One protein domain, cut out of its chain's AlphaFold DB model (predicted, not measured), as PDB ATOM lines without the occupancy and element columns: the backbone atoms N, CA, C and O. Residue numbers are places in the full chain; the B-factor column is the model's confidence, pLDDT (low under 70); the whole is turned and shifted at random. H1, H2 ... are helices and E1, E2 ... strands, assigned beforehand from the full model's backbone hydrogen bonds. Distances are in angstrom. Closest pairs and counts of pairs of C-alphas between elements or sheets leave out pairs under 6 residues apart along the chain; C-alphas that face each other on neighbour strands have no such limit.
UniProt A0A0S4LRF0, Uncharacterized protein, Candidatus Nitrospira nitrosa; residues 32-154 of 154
ATOM      1  N   ALA A  32      49.614 -35.212 -43.086       72.50
ATOM      2  CA  ALA A  32      48.479 -35.187 -42.184       72.50
ATOM      3  C   ALA A  32      48.999 -34.756 -40.823       72.50
ATOM      4  O   ALA A  32      49.682 -35.534 -40.155       72.50
ATOM      5  N   GLU A  33      48.660 -33.537 -40.414       78.56
ATOM      6  CA  GLU A  33      48.930 -33.083 -39.057       78.56
ATOM      7  C   GLU A  33      48.066 -33.887 -38.079       78.56
ATOM      8  O   GLU A  33      46.829 -33.904 -38.151       78.56
ATOM      9  N   VAL A  34      48.715 -34.626 -37.177       81.06
ATOM     10  CA  VAL A  34      48.016 -35.591 -36.329       81.06
ATOM     11  C   VAL A  34      47.595 -34.952 -35.010       81.06
ATOM     12  O   VAL A  34      48.328 -34.948 -34.028       81.06
ATOM     13  N   VAL A  35      46.348 -34.491 -34.959       80.44
ATOM     14  CA  VAL A  35      45.758 -33.865 -33.760       80.44
ATOM     15  C   VAL A  35      45.577 -34.858 -32.607       80.44
ATOM     16  O   VAL A  35      45.881 -34.559 -31.450       80.44
ATOM     17  N   GLY A  36      45.084 -36.060 -32.905       76.94
ATOM     18  CA  GLY A  36      44.785 -37.089 -31.909       76.94
ATOM     19  C   GLY A  36      45.133 -38.476 -32.423       76.94
ATOM     20  O   GLY A  36      44.289 -39.148 -33.011       76.94
ATOM     21  N   ARG A  37      46.375 -38.918 -32.196       75.31
ATOM     22  CA  ARG A  37      46.788 -40.300 -32.468       75.31
ATOM     23  C   ARG A  37      46.507 -41.171 -31.246       75.31
ATOM     24  O   ARG A  37      47.404 -41.482 -30.473       75.31
ATOM     25  N   PHE A  38      45.260 -41.589 -31.066       75.25
ATOM     26  CA  PHE A  38      44.926 -42.500 -29.960       75.25
ATOM     27  C   PHE A  38      45.623 -43.858 -30.088       75.25
ATOM     28  O   PHE A  38      45.863 -44.516 -29.087       75.25
ATOM     29  N   SER A  39      46.031 -44.232 -31.306       68.50
ATOM     30  CA  SER A  39      46.720 -45.491 -31.582       68.50
ATOM     31  C   SER A  39      48.104 -45.633 -30.943       68.50
ATOM     32  O   SER A  39      48.652 -46.727 -30.960       68.50
ATOM     33  N   VAL A  40      48.686 -44.547 -30.425       68.81
ATOM     34  CA  VAL A  40      49.972 -44.568 -29.697       68.81
ATOM     35  C   VAL A  40      49.801 -44.283 -28.205       68.81
ATOM     36  O   VAL A  40      50.786 -44.146 -27.490       68.81
ATOM     37  N   SER A  41      48.561 -44.149 -27.730       71.50
ATOM     38  CA  SER A  41      48.291 -43.928 -26.311       71.50
ATOM     39  C   SER A  41      48.485 -45.223 -25.522       71.50
ATOM     40  O   SER A  41      48.132 -46.305 -25.991       71.50
ATOM     41  N   THR A  42      49.015 -45.106 -24.306       71.38
ATOM     42  CA  THR A  42      49.143 -46.238 -23.385       71.38
ATOM     43  C   THR A  42      47.758 -46.767 -23.015       71.38
ATOM     44  O   THR A  42      46.885 -46.007 -22.593       71.38
ATOM     45  N   MET A  43      47.553 -48.075 -23.171       70.31
ATOM     46  CA  MET A  43      46.318 -48.749 -22.762       70.31
ATOM     47  C   MET A  43      46.057 -48.530 -21.264       70.31
ATOM     48  O   MET A  43      46.984 -48.606 -20.460       70.31
ATOM     49  N   GLY A  44      44.808 -48.239 -20.894       68.19
ATOM     50  CA  GLY A  44      44.431 -47.925 -19.510       68.19
ATOM     51  C   GLY A  44      44.697 -46.476 -19.085       68.19
ATOM     52  O   GLY A  44      44.394 -46.104 -17.952       68.19
ATOM     53  N   ALA A  45      45.222 -45.622 -19.973       72.81
ATOM     54  CA  ALA A  45      45.254 -44.188 -19.718       72.81
ATOM     55  C   ALA A  45      43.823 -43.630 -19.628       72.81
ATOM     56  O   ALA A  45      42.977 -43.895 -20.486       72.81
ATOM     57  N   VAL A  46      43.573 -42.812 -18.602       75.00
ATOM     58  CA  VAL A  46      42.275 -42.148 -18.384       75.00
ATOM     59  C   VAL A  46      41.977 -41.151 -19.507       75.00
ATOM     60  O   VAL A  46      40.832 -41.000 -19.926       75.00
ATOM     61  N   LEU A  47      43.012 -40.471 -20.008       81.75
ATOM     62  CA  LEU A  47      42.912 -39.496 -21.088       81.75
ATOM     63  C   LEU A  47      44.083 -39.649 -22.062       81.75
ATOM     64  O   LEU A  47      45.215 -39.864 -21.622       81.75
ATOM     65  N   PRO A  48      43.853 -39.480 -23.374       80.81
ATOM     66  CA  PRO A  48      44.938 -39.382 -24.338       80.81
ATOM     67  C   PRO A  48      45.753 -38.101 -24.158       80.81
ATOM     68  O   PRO A  48      45.255 -37.076 -23.688       80.81
ATOM     69  N   GLU A  49      46.997 -38.124 -24.623       82.81
ATOM     70  CA  GLU A  49      47.928 -37.010 -24.462       82.81
ATOM     71  C   GLU A  49      47.413 -35.683 -25.064       82.81
ATOM     72  O   GLU A  49      47.013 -35.586 -26.236       82.81
ATOM     73  N   GLY A  50      47.446 -34.632 -24.241       87.00
ATOM     74  CA  GLY A  50      47.032 -33.275 -24.605       87.00
ATOM     75  C   GLY A  50      45.518 -33.054 -24.647       87.00
ATOM     76  O   GLY A  50      45.086 -31.928 -24.903       87.00
ATOM     77  N   TRP A  51      44.707 -34.082 -24.387       91.06
ATOM     78  CA  TRP A  51      43.257 -33.948 -24.277       91.06
ATOM     79  C   TRP A  51      42.844 -33.574 -22.856       91.06
ATOM     80  O   TRP A  51      43.386 -34.076 -21.873       91.06
ATOM     81  N   LYS A  52      41.857 -32.684 -22.753       91.69
ATOM     82  CA  LYS A  52      41.313 -32.172 -21.493       91.69
ATOM     83  C   LYS A  52      39.812 -32.452 -21.405       91.69
ATOM     84  O   LYS A  52      39.124 -32.302 -22.421       91.69
ATOM     85  N   PRO A  53      39.282 -32.798 -20.219       92.38
ATOM     86  CA  PRO A  53      37.846 -32.915 -20.017       92.38
ATOM     87  C   PRO A  53      37.136 -31.582 -20.257       92.38
ATOM     88  O   PRO A  53      37.599 -30.526 -19.829       92.38
ATOM     89  N   LEU A  54      35.984 -31.651 -20.909       92.38
ATOM     90  CA  LEU A  54      34.997 -30.588 -21.002       92.38
ATOM     91  C   LEU A  54      33.775 -31.018 -20.196       92.38
ATOM     92  O   LEU A  54      33.156 -32.033 -20.511       92.38
ATOM     93  N   THR A  55      33.423 -30.245 -19.176       92.50
ATOM     94  CA  THR A  55      32.275 -30.519 -18.308       92.50
ATOM     95  C   THR A  55      31.186 -29.471 -18.528       92.50
ATOM     96  O   THR A  55      31.454 -28.338 -18.935       92.50
ATOM     97  N   PHE A  56      29.934 -29.839 -18.262       89.06
ATOM     98  CA  PHE A  56      28.799 -28.927 -18.374       89.06
ATOM     99  C   PHE A  56      28.247 -28.621 -16.982       89.06
ATOM    100  O   PHE A  56      27.827 -29.532 -16.278       89.06
ATOM    101  N   LYS A  57      28.177 -27.335 -16.598       87.94
ATOM    102  CA  LYS A  57      27.716 -26.894 -15.258       87.94
ATOM    103  C   LYS A  57      26.357 -27.496 -14.844       87.94
ATOM    104  O   LYS A  57      26.116 -27.710 -13.666       87.94
ATOM    105  N   LYS A  58      25.465 -27.753 -15.810       88.62
ATOM    106  CA  LYS A  58      24.105 -28.282 -15.585       88.62
ATOM    107  C   LYS A  58      24.012 -29.814 -15.593       88.62
ATOM    108  O   LYS A  58      22.907 -30.340 -15.514       88.62
ATOM    109  N   ILE A  59      25.134 -30.522 -15.722       88.88
ATOM    110  CA  ILE A  59      25.177 -31.982 -15.827       88.88
ATOM    111  C   ILE A  59      26.135 -32.509 -14.749       88.88
ATOM    112  O   ILE A  59      27.353 -32.409 -14.908       88.88
ATOM    113  N   PRO A  60      25.608 -33.033 -13.628       88.69
ATOM    114  CA  PRO A  60      26.434 -33.439 -12.493       88.69
ATOM    115  C   PRO A  60      27.229 -34.720 -12.778       88.69
ATOM    116  O   PRO A  60      28.338 -34.896 -12.279       88.69
ATOM    117  N   THR A  61      26.683 -35.608 -13.605       92.50
ATOM    118  CA  THR A  61      27.284 -36.884 -13.999       92.50
ATOM    119  C   THR A  61      28.199 -36.695 -15.209       92.50
ATOM    120  O   THR A  61      27.836 -36.059 -16.196       92.50
ATOM    121  N   GLN A  62      29.405 -37.261 -15.157       91.44
ATOM    122  CA  GLN A  62      30.379 -37.169 -16.248       91.44
ATOM    123  C   GLN A  62      30.411 -38.465 -17.066       91.44
ATOM    124  O   GLN A  62      30.229 -39.557 -16.527       91.44
ATOM    125  N   THR A  63      30.658 -38.357 -18.372       94.00
ATOM    126  CA  THR A  63      30.980 -39.515 -19.219       94.00
ATOM    127  C   THR A  63      32.341 -40.075 -18.806       94.00
ATOM    128  O   THR A  63      33.289 -39.313 -18.599       94.00
ATOM    129  N   LYS A  64      32.436 -41.400 -18.667       93.00
ATOM    130  CA  LYS A  64      33.688 -42.095 -18.345       93.00
ATOM    131  C   LYS A  64      34.464 -42.342 -19.634       93.00
ATOM    132  O   LYS A  64      33.881 -42.825 -20.605       93.00
ATOM    133  N   TYR A  65      35.755 -42.027 -19.626       92.44
ATOM    134  CA  TYR A  65      36.649 -42.242 -20.761       92.44
ATOM    135  C   TYR A  65      37.741 -43.240 -20.405       92.44
ATOM    136  O   TYR A  65      38.246 -43.235 -19.284       92.44
ATOM    137  N   GLU A  66      38.106 -44.066 -21.377       90.12
ATOM    138  CA  GLU A  66      39.189 -45.033 -21.246       90.12
ATOM    139  C   GLU A  66      39.843 -45.275 -22.606       90.12
ATOM    140  O   GLU A  66      39.154 -45.407 -23.623       90.12
ATOM    141  N   VAL A  67      41.172 -45.349 -22.642       89.81
ATOM    142  CA  VAL A  67      41.894 -45.837 -23.820       89.81
ATOM    143  C   VAL A  67      41.884 -47.365 -23.818       89.81
ATOM    144  O   VAL A  67      42.535 -47.994 -22.982       89.81
ATOM    145  N   ILE A  68      41.184 -47.949 -24.790       90.19
ATOM    146  CA  ILE A  68      41.055 -49.399 -24.971       90.19
ATOM    147  C   ILE A  68      41.636 -49.840 -26.314       90.19
ATOM    148  O   ILE A  68      41.768 -49.036 -27.237       90.19
ATOM    149  N   THR A  69      41.899 -51.137 -26.448       90.50
ATOM    150  CA  THR A  69      42.189 -51.775 -27.736       90.50
ATOM    151  C   THR A  69      41.113 -52.807 -28.036       90.50
ATOM    152  O   THR A  69      40.879 -53.711 -27.240       90.50
ATOM    153  N   GLU A  70      40.472 -52.691 -29.194       88.81
ATOM    154  CA  GLU A  70      39.447 -53.624 -29.664       88.81
ATOM    155  C   GLU A  70      39.753 -54.005 -31.117       88.81
ATOM    156  O   GLU A  70      40.056 -53.138 -31.938       88.81
ATOM    157  N   SER A  71      39.740 -55.306 -31.427       89.50
ATOM    158  CA  SER A  71      40.054 -55.835 -32.768       89.50
ATOM    159  C   SER A  71      41.363 -55.286 -33.366       89.50
ATOM    160  O   SER A  71      41.451 -55.016 -34.561       89.50
ATOM    161  N   GLY A  72      42.386 -55.087 -32.525       88.25
ATOM    162  CA  GLY A  72      43.695 -54.561 -32.935       88.25
ATOM    163  C   GLY A  72      43.748 -53.046 -33.170       88.25
ATOM    164  O   GLY A  72      44.772 -52.539 -33.621       88.25
ATOM    165  N   VAL A  73      42.679 -52.305 -32.865       87.56
ATOM    166  CA  VAL A  73      42.628 -50.844 -32.991       87.56
ATOM    167  C   VAL A  73      42.527 -50.214 -31.607       87.56
ATOM    168  O   VAL A  73      41.574 -50.463 -30.873       87.56
ATOM    169  N   THR A  74      43.486 -49.360 -31.256       88.44
ATOM    170  CA  THR A  74      43.426 -48.571 -30.018       88.44
ATOM    171  C   THR A  74      42.602 -47.300 -30.225       88.44
ATOM    172  O   THR A  74      42.763 -46.584 -31.221       88.44
ATOM    173  N   MET A  75      41.692 -47.025 -29.292       90.06
ATOM    174  CA  MET A  75      40.701 -45.953 -29.372       90.06
ATOM    175  C   MET A  75      40.310 -45.441 -27.986       90.06
ATOM    176  O   MET A  75      40.554 -46.090 -26.974       90.06
ATOM    177  N   VAL A  76      39.658 -44.279 -27.948       91.25
ATOM    178  CA  VAL A  76      39.026 -43.766 -26.727       91.25
ATOM    179  C   VAL A  76      37.594 -44.271 -26.673       91.25
ATOM    180  O   VAL A  76      36.776 -43.903 -27.518       91.25
ATOM    181  N   LYS A  77      37.286 -45.090 -25.671       92.56
ATOM    182  CA  LYS A  77      35.919 -45.470 -25.334       92.56
ATOM    183  C   LYS A  77      35.307 -44.403 -24.439       92.56
ATOM    184  O   LYS A  77      35.946 -43.933 -23.504       92.56
ATOM    185  N   ALA A  78      34.064 -44.044 -24.733       93.44
ATOM    186  CA  ALA A  78      33.248 -43.157 -23.920       93.44
ATOM    187  C   ALA A  78      32.003 -43.922 -23.454       93.44
ATOM    188  O   ALA A  78      31.276 -44.472 -24.282       93.44
ATOM    189  N   ILE A  79      31.762 -43.968 -22.144       93.88
ATOM    190  CA  ILE A  79      30.575 -44.585 -21.541       93.88
ATOM    191  C   ILE A  79      29.768 -43.490 -20.846       93.88
ATOM    192  O   ILE A  79      30.239 -42.873 -19.885       93.88
ATOM    193  N   SER A  80      28.562 -43.236 -21.356       92.62
ATOM    194  CA  SER A  80      27.607 -42.286 -20.781       92.62
ATOM    195  C   SER A  80      26.447 -43.028 -20.121       92.62
ATOM    196  O   SER A  80      25.874 -43.947 -20.702       92.62
ATOM    197  N   GLU A  81      26.096 -42.596 -18.912       92.44
ATOM    198  CA  GLU A  81      24.971 -43.091 -18.121       92.44
ATOM    199  C   GLU A  81      24.238 -41.874 -17.556       92.44
ATOM    200  O   GLU A  81      24.685 -41.279 -16.574       92.44
ATOM    201  N   ALA A  82      23.164 -41.450 -18.236       90.44
ATOM    202  CA  ALA A  82      22.463 -40.194 -17.941       90.44
ATOM    203  C   ALA A  82      23.440 -39.019 -17.727       90.44
ATOM    204  O   ALA A  82      23.292 -38.226 -16.796       90.44
ATOM    205  N   SER A  83      24.491 -38.958 -18.551       92.12
ATOM    206  CA  SER A  83      25.612 -38.036 -18.405       92.12
ATOM    207  C   SER A  83      25.984 -37.396 -19.734       92.12
ATOM    208  O   SER A  83      25.663 -37.901 -20.810       92.12
ATOM    209  N   ALA A  84      26.696 -36.279 -19.666       90.88
ATOM    210  CA  ALA A  84      27.347 -35.706 -20.830       90.88
ATOM    211  C   ALA A  84      28.607 -34.966 -20.403       90.88
ATOM    212  O   ALA A  84      28.626 -34.220 -19.423       90.88
ATOM    213  N   SER A  85      29.658 -35.157 -21.179       93.25
ATOM    214  CA  SER A  85      30.894 -34.394 -21.114       93.25
ATOM    215  C   SER A  85      31.537 -34.433 -22.501       93.25
ATOM    216  O   SER A  85      30.956 -34.948 -23.457       93.25
ATOM    217  N   GLY A  86      32.727 -33.868 -22.639       93.06
ATOM    218  CA  GLY A  86      33.520 -33.992 -23.853       93.06
ATOM    219  C   GLY A  86      35.000 -34.115 -23.544       93.06
ATOM    220  O   GLY A  86      35.433 -33.914 -22.412       93.06
ATOM    221  N   LEU A  87      35.780 -34.391 -24.584       92.38
ATOM    222  CA  LEU A  87      37.225 -34.218 -24.575       92.38
ATOM    223  C   LEU A  87      37.578 -33.121 -25.575       92.38
ATOM    224  O   LEU A  87      37.055 -33.092 -26.688       92.38
ATOM    225  N   THR A  88      38.467 -32.217 -25.180       93.31
ATOM    226  CA  THR A  88      38.922 -31.104 -26.019       93.31
ATOM    227  C   THR A  88      40.437 -31.087 -26.098       93.31
ATOM    228  O   THR A  88      41.125 -31.408 -25.132       93.31
ATOM    229  N   LYS A  89      40.967 -30.702 -27.256       91.88
ATOM    230  CA  LYS A  89      42.395 -30.480 -27.458       91.88
ATOM    231  C   LYS A  89      42.571 -29.217 -28.285       91.88
ATOM    232  O   LYS A  89      42.072 -29.137 -29.403       91.88
ATOM    233  N   ALA A  90      43.249 -28.231 -27.709       91.38
ATOM    234  CA  ALA A  90      43.629 -27.028 -28.431       91.38
ATOM    235  C   ALA A  90      44.852 -27.335 -29.303       91.38
ATOM    236  O   ALA A  90      45.811 -27.949 -28.832       91.38
ATOM    237  N   VAL A  91      44.809 -26.910 -30.561       89.94
ATOM    238  CA  VAL A  91      45.880 -27.094 -31.545       89.94
ATOM    239  C   VAL A  91      46.017 -25.837 -32.393       89.94
ATOM    240  O   VAL A  91      45.034 -25.132 -32.618       89.94
ATOM    241  N   ARG A  92      47.231 -25.564 -32.871       90.44
ATOM    242  CA  ARG A  92      47.494 -24.549 -33.895       90.44
ATOM    243  C   ARG A  92      47.809 -25.277 -35.193       90.44
ATOM    244  O   ARG A  92      48.770 -26.033 -35.234       90.44
ATOM    245  N   ILE A  93      46.972 -25.084 -36.206       88.88
ATOM    246  CA  ILE A  93      47.072 -25.751 -37.508       88.88
ATOM    247  C   ILE A  93      46.908 -24.684 -38.585       88.88
ATOM    248  O   ILE A  93      45.966 -23.891 -38.509       88.88
ATOM    249  N   ASP A  94      47.787 -24.675 -39.587       89.06
ATOM    250  CA  ASP A  94      47.553 -23.885 -40.792       89.06
ATOM    251  C   ASP A  94      46.510 -24.591 -41.667       89.06
ATOM    252  O   ASP A  94      46.756 -25.639 -42.261       89.06
ATOM    253  N   LEU A  95      45.313 -24.014 -41.741       89.25
ATOM    254  CA  LEU A  95      44.207 -24.568 -42.520       89.25
ATOM    255  C   LEU A  95      44.402 -24.411 -44.032       89.25
ATOM    256  O   LEU A  95      43.683 -25.057 -44.792       89.25
ATOM    257  N   LYS A  96      45.342 -23.567 -44.483       89.44
ATOM    258  CA  LYS A  96      45.733 -23.503 -45.899       89.44
ATOM    259  C   LYS A  96      46.502 -24.755 -46.304       89.44
ATOM    260  O   LYS A  96      46.366 -25.200 -47.438       89.44
ATOM    261  N   GLU A  97      47.270 -25.318 -45.374       89.75
ATOM    262  CA  GLU A  97      48.034 -26.547 -45.579       89.75
ATOM    263  C   GLU A  97      47.203 -27.798 -45.250       89.75
ATOM    264  O   GLU A  97      47.188 -28.754 -46.025       89.75
ATOM    265  N   PHE A  98      46.421 -27.771 -44.162       90.25
ATOM    266  CA  PHE A  98      45.621 -28.907 -43.683       90.25
ATOM    267  C   PHE A  98      44.110 -28.595 -43.615       90.25
ATOM    268  O   PHE A  98      43.529 -28.533 -42.526       90.25
ATOM    269  N   PRO A  99      43.414 -28.437 -44.757       89.31
ATOM    270  CA  PRO A  99      42.002 -28.040 -44.775       89.31
ATOM    271  C   PRO A  99      41.016 -29.168 -44.419       89.31
ATOM    272  O   PRO A  99      39.820 -28.918 -44.266       89.31
ATOM    273  N   ILE A 100      41.474 -30.421 -44.319       89.25
ATOM    274  CA  ILE A 100      40.603 -31.598 -44.181       89.25
ATOM    275  C   ILE A 100      40.804 -32.262 -42.819       89.25
ATOM    276  O   ILE A 100      41.875 -32.784 -42.519       89.25
ATOM    277  N   VAL A 101      39.724 -32.363 -42.039       88.50
ATOM    278  CA  VAL A 101      39.702 -33.136 -40.790       88.50
ATOM    279  C   VAL A 101      39.189 -34.551 -41.049       88.50
ATOM    280  O   VAL A 101      38.018 -34.754 -41.381       88.50
ATOM    281  N   ARG A 102      40.039 -35.554 -40.814       88.88
ATOM    282  CA  ARG A 102      39.665 -36.977 -40.870       88.88
ATOM    283  C   ARG A 102      39.463 -37.531 -39.463       88.88
ATOM    284  O   ARG A 102      40.238 -37.247 -38.557       88.88
ATOM    285  N   TRP A 103      38.411 -38.320 -39.277       87.88
ATOM    286  CA  TRP A 103      38.094 -38.970 -38.007       87.88
ATOM    287  C   TRP A 103      37.414 -40.310 -38.258       87.88
ATOM    288  O   TRP A 103      36.747 -40.483 -39.278       87.88
ATOM    289  N   ARG A 104      37.549 -41.233 -37.308       88.88
ATOM    290  CA  ARG A 104      36.828 -42.504 -37.287       88.88
ATOM    291  C   ARG A 104      36.233 -42.706 -35.901       88.88
ATOM    292  O   ARG A 104      36.919 -42.510 -34.905       88.88
ATOM    293  N   TRP A 105      34.969 -43.099 -35.852       90.19
ATOM    294  CA  TRP A 105      34.265 -43.442 -34.621       90.19
ATOM    295  C   TRP A 105      33.464 -44.729 -34.811       90.19
ATOM    296  O   TRP A 105      33.225 -45.159 -35.940       90.19
ATOM    297  N   LYS A 106      33.021 -45.303 -33.697       91.25
ATOM    298  CA  LYS A 106      32.043 -46.384 -33.633       91.25
ATOM    299  C   LYS A 106      30.984 -45.979 -32.609       91.25
ATOM    300  O   LYS A 106      31.334 -45.448 -31.559       91.25
ATOM    301  N   VAL A 107      29.712 -46.208 -32.921       93.25
ATOM    302  CA  VAL A 107      28.598 -46.039 -31.982       93.25
ATOM    303  C   VAL A 107      28.009 -47.417 -31.728       93.25
ATOM    304  O   VAL A 107      27.605 -48.085 -32.674       93.25
ATOM    305  N   GLU A 108      27.988 -47.840 -30.466       91.94
ATOM    306  CA  GLU A 108      27.462 -49.156 -30.080       91.94
ATOM    307  C   GLU A 108      25.968 -49.115 -29.750       91.94
ATOM    308  O   GLU A 108      25.255 -50.066 -30.045       91.94
ATOM    309  N   ASN A 109      25.484 -48.006 -29.183       89.38
ATOM    310  CA  ASN A 109      24.102 -47.861 -28.735       89.38
ATOM    311  C   ASN A 109      23.458 -46.602 -29.322       89.38
ATOM    312  O   ASN A 109      24.033 -45.514 -29.266       89.38
ATOM    313  N   LEU A 110      22.243 -46.750 -29.855       88.62
ATOM    314  CA  LEU A 110      21.430 -45.639 -30.352       88.62
ATOM    315  C   LEU A 110      20.437 -45.161 -29.288       88.62
ATOM    316  O   LEU A 110      19.843 -45.954 -28.556       88.62
ATOM    317  N   LEU A 111      20.227 -43.847 -29.236       88.94
ATOM    318  CA  LEU A 111      19.304 -43.208 -28.304       88.94
ATOM    319  C   LEU A 111      17.874 -43.277 -28.851       88.94
ATOM    320  O   LEU A 111      17.477 -42.460 -29.675       88.94
ATOM    321  N   GLN A 112      17.086 -44.236 -28.363       88.81
ATOM    322  CA  GLN A 112      15.739 -44.537 -28.877       88.81
ATOM    323  C   GLN A 112      14.749 -43.364 -28.814       88.81
ATOM    324  O   GLN A 112      13.807 -43.302 -29.595       88.81
ATOM    325  N   LYS A 113      14.935 -42.446 -27.861       88.75
ATOM    326  CA  LYS A 113      14.036 -41.303 -27.636       88.75
ATOM    327  C   LYS A 113      14.593 -39.981 -28.171       88.75
ATOM    328  O   LYS A 113      13.990 -38.945 -27.899       88.75
ATOM    329  N   SER A 114      15.733 -40.003 -28.863       87.44
ATOM    330  CA  SER A 114      16.314 -38.779 -29.409       87.44
ATOM    331  C   SER A 114      15.525 -38.283 -30.620       87.44
ATOM    332  O   SER A 114      15.138 -39.061 -31.489       87.44
ATOM    333  N   ASP A 115      15.305 -36.975 -30.667       88.19
ATOM    334  CA  ASP A 115      14.693 -36.245 -31.766       88.19
ATOM    335  C   ASP A 115      15.384 -34.882 -31.909       88.19
ATOM    336  O   ASP A 115      15.150 -33.957 -31.129       88.19
ATOM    337  N   ALA A 116      16.230 -34.755 -32.934       86.06
ATOM    338  CA  ALA A 116      16.996 -33.540 -33.215       86.06
ATOM    339  C   ALA A 116      16.125 -32.329 -33.600       86.06
ATOM    340  O   ALA A 116      16.609 -31.200 -33.600       86.06
ATOM    341  N   THR A 117      14.844 -32.532 -33.924       90.44
ATOM    342  CA  THR A 117      13.917 -31.438 -34.255       90.44
ATOM    343  C   THR A 117      13.278 -30.810 -33.016       90.44
ATOM    344  O   THR A 117      12.683 -29.732 -33.099       90.44
ATOM    345  N   ARG A 118      13.407 -31.453 -31.847       89.50
ATOM    346  CA  ARG A 118      12.781 -31.027 -30.591       89.50
ATOM    347  C   ARG A 118      13.833 -30.761 -29.524       89.50
ATOM    348  O   ARG A 118      14.507 -31.669 -29.059       89.50
ATOM    349  N   LYS A 119      13.903 -29.519 -29.045       84.75
ATOM    350  CA  LYS A 119      14.900 -29.071 -28.056       84.75
ATOM    351  C   LYS A 119      14.919 -29.886 -26.751       84.75
ATOM    352  O   LYS A 119      15.968 -30.031 -26.139       84.75
ATOM    353  N   ASP A 120      13.774 -30.399 -26.306       85.56
ATOM    354  CA  ASP A 120      13.634 -31.245 -25.108       85.56
ATOM    355  C   ASP A 120      14.023 -32.716 -25.339       85.56
ATOM    356  O   ASP A 120      14.091 -33.485 -24.381       85.56
ATOM    357  N   ARG A 121      14.258 -33.121 -26.592       85.12
ATOM    358  CA  ARG A 121      14.652 -34.482 -26.982       85.12
ATOM    359  C   ARG A 121      15.894 -34.515 -27.876       85.12
ATOM    360  O   ARG A 121      16.213 -35.556 -28.436       85.12
ATOM    361  N   GLU A 122      16.617 -33.409 -27.981       86.31
ATOM    362  CA  GLU A 122      17.820 -33.329 -28.797       86.31
ATOM    363  C   GLU A 122      19.004 -34.000 -28.077       86.31
ATOM    364  O   GLU A 122      19.633 -33.403 -27.197       86.31
ATOM    365  N   ASP A 123      19.335 -35.235 -28.469       88.31
ATOM    366  CA  ASP A 123      20.507 -35.943 -27.946       88.31
ATOM    367  C   ASP A 123      21.236 -36.791 -29.002       88.31
ATOM    368  O   ASP A 123      20.668 -37.203 -30.009       88.31
ATOM    369  N   TYR A 124      22.525 -37.057 -28.806       87.44
ATOM    370  CA  TYR A 124      23.350 -37.756 -29.790       87.44
ATOM    371  C   TYR A 124      24.358 -38.671 -29.091       87.44
ATOM    372  O   TYR A 124      25.010 -38.226 -28.145       87.44
ATOM    373  N   PRO A 125      24.575 -39.901 -29.593       87.88
ATOM    374  CA  PRO A 125      25.519 -40.841 -28.989       87.88
ATOM    375  C   PRO A 125      26.976 -40.353 -29.049       87.88
ATOM    376  O   PRO A 125      27.782 -40.707 -28.195       87.88
ATOM    377  N   ALA A 126      27.321 -39.533 -30.048       89.50
ATOM    378  CA  ALA A 126      28.611 -38.862 -30.158       89.50
ATOM    379  C   ALA A 126      28.475 -37.576 -30.984       89.50
ATOM    380  O   ALA A 126      27.691 -37.516 -31.933       89.50
ATOM    381  N   ARG A 127      29.264 -36.550 -30.648       90.12
ATOM    382  CA  ARG A 127      29.358 -35.287 -31.397       90.12
ATOM    383  C   ARG A 127      30.816 -34.867 -31.513       90.12
ATOM    384  O   ARG A 127      31.599 -35.068 -30.589       90.12
ATOM    385  N   ARG A 128      31.174 -34.251 -32.640       90.12
ATOM    386  CA  ARG A 128      32.497 -33.660 -32.868       90.12
ATOM    387  C   ARG A 128      32.328 -32.181 -33.174       90.12
ATOM    388  O   ARG A 128      31.659 -31.831 -34.141       90.12
ATOM    389  N   TYR A 129      32.979 -31.346 -32.376       90.69
ATOM    390  CA  TYR A 129      33.018 -29.905 -32.571       90.69
ATOM    391  C   TYR A 129      34.415 -29.483 -33.013       90.69
ATOM    392  O   TYR A 129      35.412 -29.897 -32.424       90.69
ATOM    393  N   THR A 130      34.475 -28.633 -34.032       90.50
ATOM    394  CA  THR A 130      35.678 -27.883 -34.393       90.50
ATOM    395  C   THR A 130      35.359 -26.423 -34.137       90.50
ATOM    396  O   THR A 130      34.394 -25.894 -34.685       90.50
ATOM    397  N   THR A 131      36.125 -25.798 -33.252       89.94
ATOM    398  CA  THR A 131      35.971 -24.382 -32.921       89.94
ATOM    399  C   THR A 131      37.226 -23.649 -33.356       89.94
ATOM    400  O   THR A 131      38.325 -24.197 -33.279       89.94
ATOM    401  N   PHE A 132      37.046 -22.433 -33.858       88.25
ATOM    402  CA  PHE A 132      38.144 -21.545 -34.208       88.25
ATOM    403  C   PHE A 132      38.301 -20.511 -33.108       88.25
ATOM    404  O   PHE A 132      37.315 -20.104 -32.487       88.25
ATOM    405  N   GLU A 133      39.541 -20.098 -32.876       85.38
ATOM    406  CA  GLU A 133      39.812 -18.967 -32.005       85.38
ATOM    407  C   GLU A 133      39.047 -17.746 -32.521       85.38
ATOM    408  O   GLU A 133      39.032 -17.448 -33.720       85.38
ATOM    409  N   TYR A 134      38.346 -17.083 -31.607       78.44
ATOM    410  CA  TYR A 134      37.583 -15.901 -31.944       78.44
ATOM    411  C   TYR A 134      38.537 -14.718 -32.103       78.44
ATOM    412  O   TYR A 134      39.205 -14.333 -31.149       78.44
ATOM    413  N   ASP A 135      38.567 -14.134 -33.300       80.50
ATOM    414  CA  ASP A 135      39.323 -12.920 -33.592       80.50
ATOM    415  C   ASP A 135      38.364 -11.710 -33.549       80.50
ATOM    416  O   ASP A 135      37.592 -11.505 -34.497       80.50
ATOM    417  N   PRO A 136      38.341 -10.939 -32.441       70.69
ATOM    418  CA  PRO A 136      37.427  -9.811 -32.271       70.69
ATOM    419  C   PRO A 136      37.674  -8.681 -33.277       70.69
ATOM    420  O   PRO A 136      36.754  -7.897 -33.518       70.69
ATOM    421  N   ASP A 137      38.872  -8.603 -33.859       75.56
ATOM    422  CA  ASP A 137      39.271  -7.541 -34.785       75.56
ATOM    423  C   ASP A 137      38.813  -7.845 -36.218       75.56
ATOM    424  O   ASP A 137      38.696  -6.948 -37.055       75.56
ATOM    425  N   LYS A 138      38.469  -9.107 -36.500       75.06
ATOM    426  CA  LYS A 138      37.907  -9.554 -37.784       75.06
ATOM    427  C   LYS A 138      36.380  -9.569 -37.826       75.06
ATOM    428  O   LYS A 138      35.798 -10.020 -38.815       75.06
ATOM    429  N   VAL A 139      35.702  -9.087 -36.785       75.12
ATOM    430  CA  VAL A 139      34.237  -9.026 -36.743       75.12
ATOM    431  C   VAL A 139      33.724  -7.600 -36.534       75.12
ATOM    432  O   VAL A 139      34.357  -6.759 -35.912       75.12
ATOM    433  N   SER A 140      32.524  -7.321 -37.050       76.12
ATOM    434  CA  SER A 140      31.849  -6.027 -36.873       76.12
ATOM    435  C   SER A 140      31.699  -5.652 -35.389       76.12
ATOM    436  O   SER A 140      31.323  -6.512 -34.588       76.12
ATOM    437  N   VAL A 141      31.825  -4.364 -35.060       76.94
ATOM    438  CA  VAL A 141      31.763  -3.800 -33.691       76.94
ATOM    439  C   VAL A 141      30.595  -4.338 -32.845       76.94
ATOM    440  O   VAL A 141      30.777  -4.681 -31.676       76.94
ATOM    441  N   GLY A 142      29.399  -4.492 -33.427       78.56
ATOM    442  CA  GLY A 142      28.228  -5.021 -32.713       78.56
ATOM    443  C   GLY A 142      28.366  -6.482 -32.255       78.56
ATOM    444  O   GLY A 142      27.827  -6.855 -31.213       78.56
ATOM    445  N   LYS A 143      29.113  -7.315 -32.991       76.06
ATOM    446  CA  LYS A 143      29.423  -8.702 -32.595       76.06
ATOM    447  C   LYS A 143      30.471  -8.728 -31.483       76.06
ATOM    448  O   LYS A 143      30.292  -9.466 -30.520       76.06
ATOM    449  N   THR A 144      31.482  -7.864 -31.557       76.06
ATOM    450  CA  THR A 144      32.489  -7.691 -30.497       76.06
ATOM    451  C   THR A 144      31.852  -7.269 -29.178       76.06
ATOM    452  O   THR A 144      32.190  -7.825 -28.134       76.06
ATOM    453  N   LEU A 145      30.878  -6.353 -29.211       80.50
ATOM    454  CA  LEU A 145      30.148  -5.933 -28.013       80.50
ATOM    455  C   LEU A 145      29.333  -7.083 -27.400       80.50
ATOM    456  O   LEU A 145      29.414  -7.308 -26.195       80.50
ATOM    457  N   LYS A 146      28.602  -7.852 -28.219       76.94
ATOM    458  CA  LYS A 146      27.859  -9.036 -27.747       76.94
ATOM    459  C   LYS A 146      28.782 -10.104 -27.159       76.94
ATOM    460  O   LYS A 146      28.447 -10.687 -26.134       76.94
ATOM    461  N   TYR A 147      29.939 -10.336 -27.779       77.50
ATOM    462  CA  TYR A 147      30.948 -11.268 -27.277       77.50
ATOM    463  C   TYR A 147      31.485 -10.837 -25.907       77.50
ATOM    464  O   TYR A 147      31.439 -11.623 -24.962       77.50
ATOM    465  N   LYS A 148      31.907  -9.572 -25.768       76.88
ATOM    466  CA  LYS A 148      32.392  -9.017 -24.492       76.88
ATOM    467  C   LYS A 148      31.321  -9.069 -23.398       76.88
ATOM    468  O   LYS A 148      31.628  -9.434 -22.269       76.88
ATOM    469  N   ALA A 149      30.065  -8.763 -23.731       79.06
ATOM    470  CA  ALA A 149      28.949  -8.872 -22.793       79.06
ATOM    471  C   ALA A 149      28.703 -10.325 -22.349       79.06
ATOM    472  O   ALA A 149      28.504 -10.576 -21.166       79.06
ATOM    473  N   GLY A 150      28.767 -11.290 -23.273       78.56
ATOM    474  CA  GLY A 150      28.654 -12.713 -22.948       78.56
ATOM    475  C   GLY A 150      29.787 -13.208 -22.047       78.56
ATOM    476  O   GLY A 150      29.523 -13.915 -21.083       78.56
ATOM    477  N   GLN A 151      31.027 -12.790 -22.308       75.06
ATOM    478  CA  GLN A 151      32.186 -13.152 -21.485       75.06
ATOM    479  C   GLN A 151      32.087 -12.618 -20.046       75.06
ATOM    480  O   GLN A 151      32.583 -13.254 -19.127       75.06
ATOM    481  N   ALA A 152      31.444 -11.466 -19.839       69.75
ATOM    482  CA  ALA A 152      31.249 -10.895 -18.506       69.75
ATOM    483  C   ALA A 152      30.135 -11.583 -17.692       69.75
ATOM    484  O   ALA A 152      30.079 -11.421 -16.476       69.75
ATOM    485  N   LEU A 153      29.233 -12.319 -18.351       64.94
ATOM    486  CA  LEU A 153      28.043 -12.916 -17.733       64.94
ATOM    487  C   LEU A 153      28.195 -14.408 -17.378       64.94
ATOM    488  O   LEU A 153      27.337 -14.932 -16.666       64.94
ATOM    489  N   PHE A 154      29.229 -15.101 -17.866       51.28
ATOM    490  CA  PHE A 154      29.378 -16.565 -17.764       51.28
ATOM    491  C   PHE A 154      30.761 -17.015 -17.296       51.28
ATOM    492  O   PHE A 154      30.810 -18.109 -16.661       51.28
TER     493      PHE A 154
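This is residues 32 to 154 of the 154 residues of an uncharacterized protein of Candidatus Nitrospira nitrosa (UniProt A0A0S4LRF0). What is the shape? There is little regular structure: two small strand pairs, E1 with E4 and E2 with E3, and a long loop, residues 89 to 140, that runs out to a distant helix, H1. How is it built? The 123 printed residues, loose with radius of gyration 17.6 A and spans 52 by 40 by 24 A, hold E1, E2, E3, E4, H1 in order, two antiparallel sheets, class mixed, 35 residues in named elements.

Which strands pair? E1, residues 52 to 55, and E4, residues 85 to 88, are antiparallel, N 52 and O 88 within hydrogen-bond range at 2.8 A. E2, residues 64 to 70, and E3, residues 73 to 79, form an antiparallel hairpin, N 64 and O 79 within range at 2.9 A. What of the rest? E2 and E4 are near each other. H1, residues 141 to 153, is apart from E1, E2 and E3, every O i to N i+4 pair within range.

Where does E1 begin? C-alpha 52 is at (41.313, -32.172, -21.493). How long are the elements? E1 to E4 measure 9.7, 17.2, 17.8 and 10.0 A, and H1 18.8 A, ending with C-alpha 153 at (28.043, -12.916, -17.733).

Is it continuous? The printed part has no cut, and the E4 to H1 link is long. Where is pLDDT under 70? Residues 39 to 40, 44 and 152 to 154.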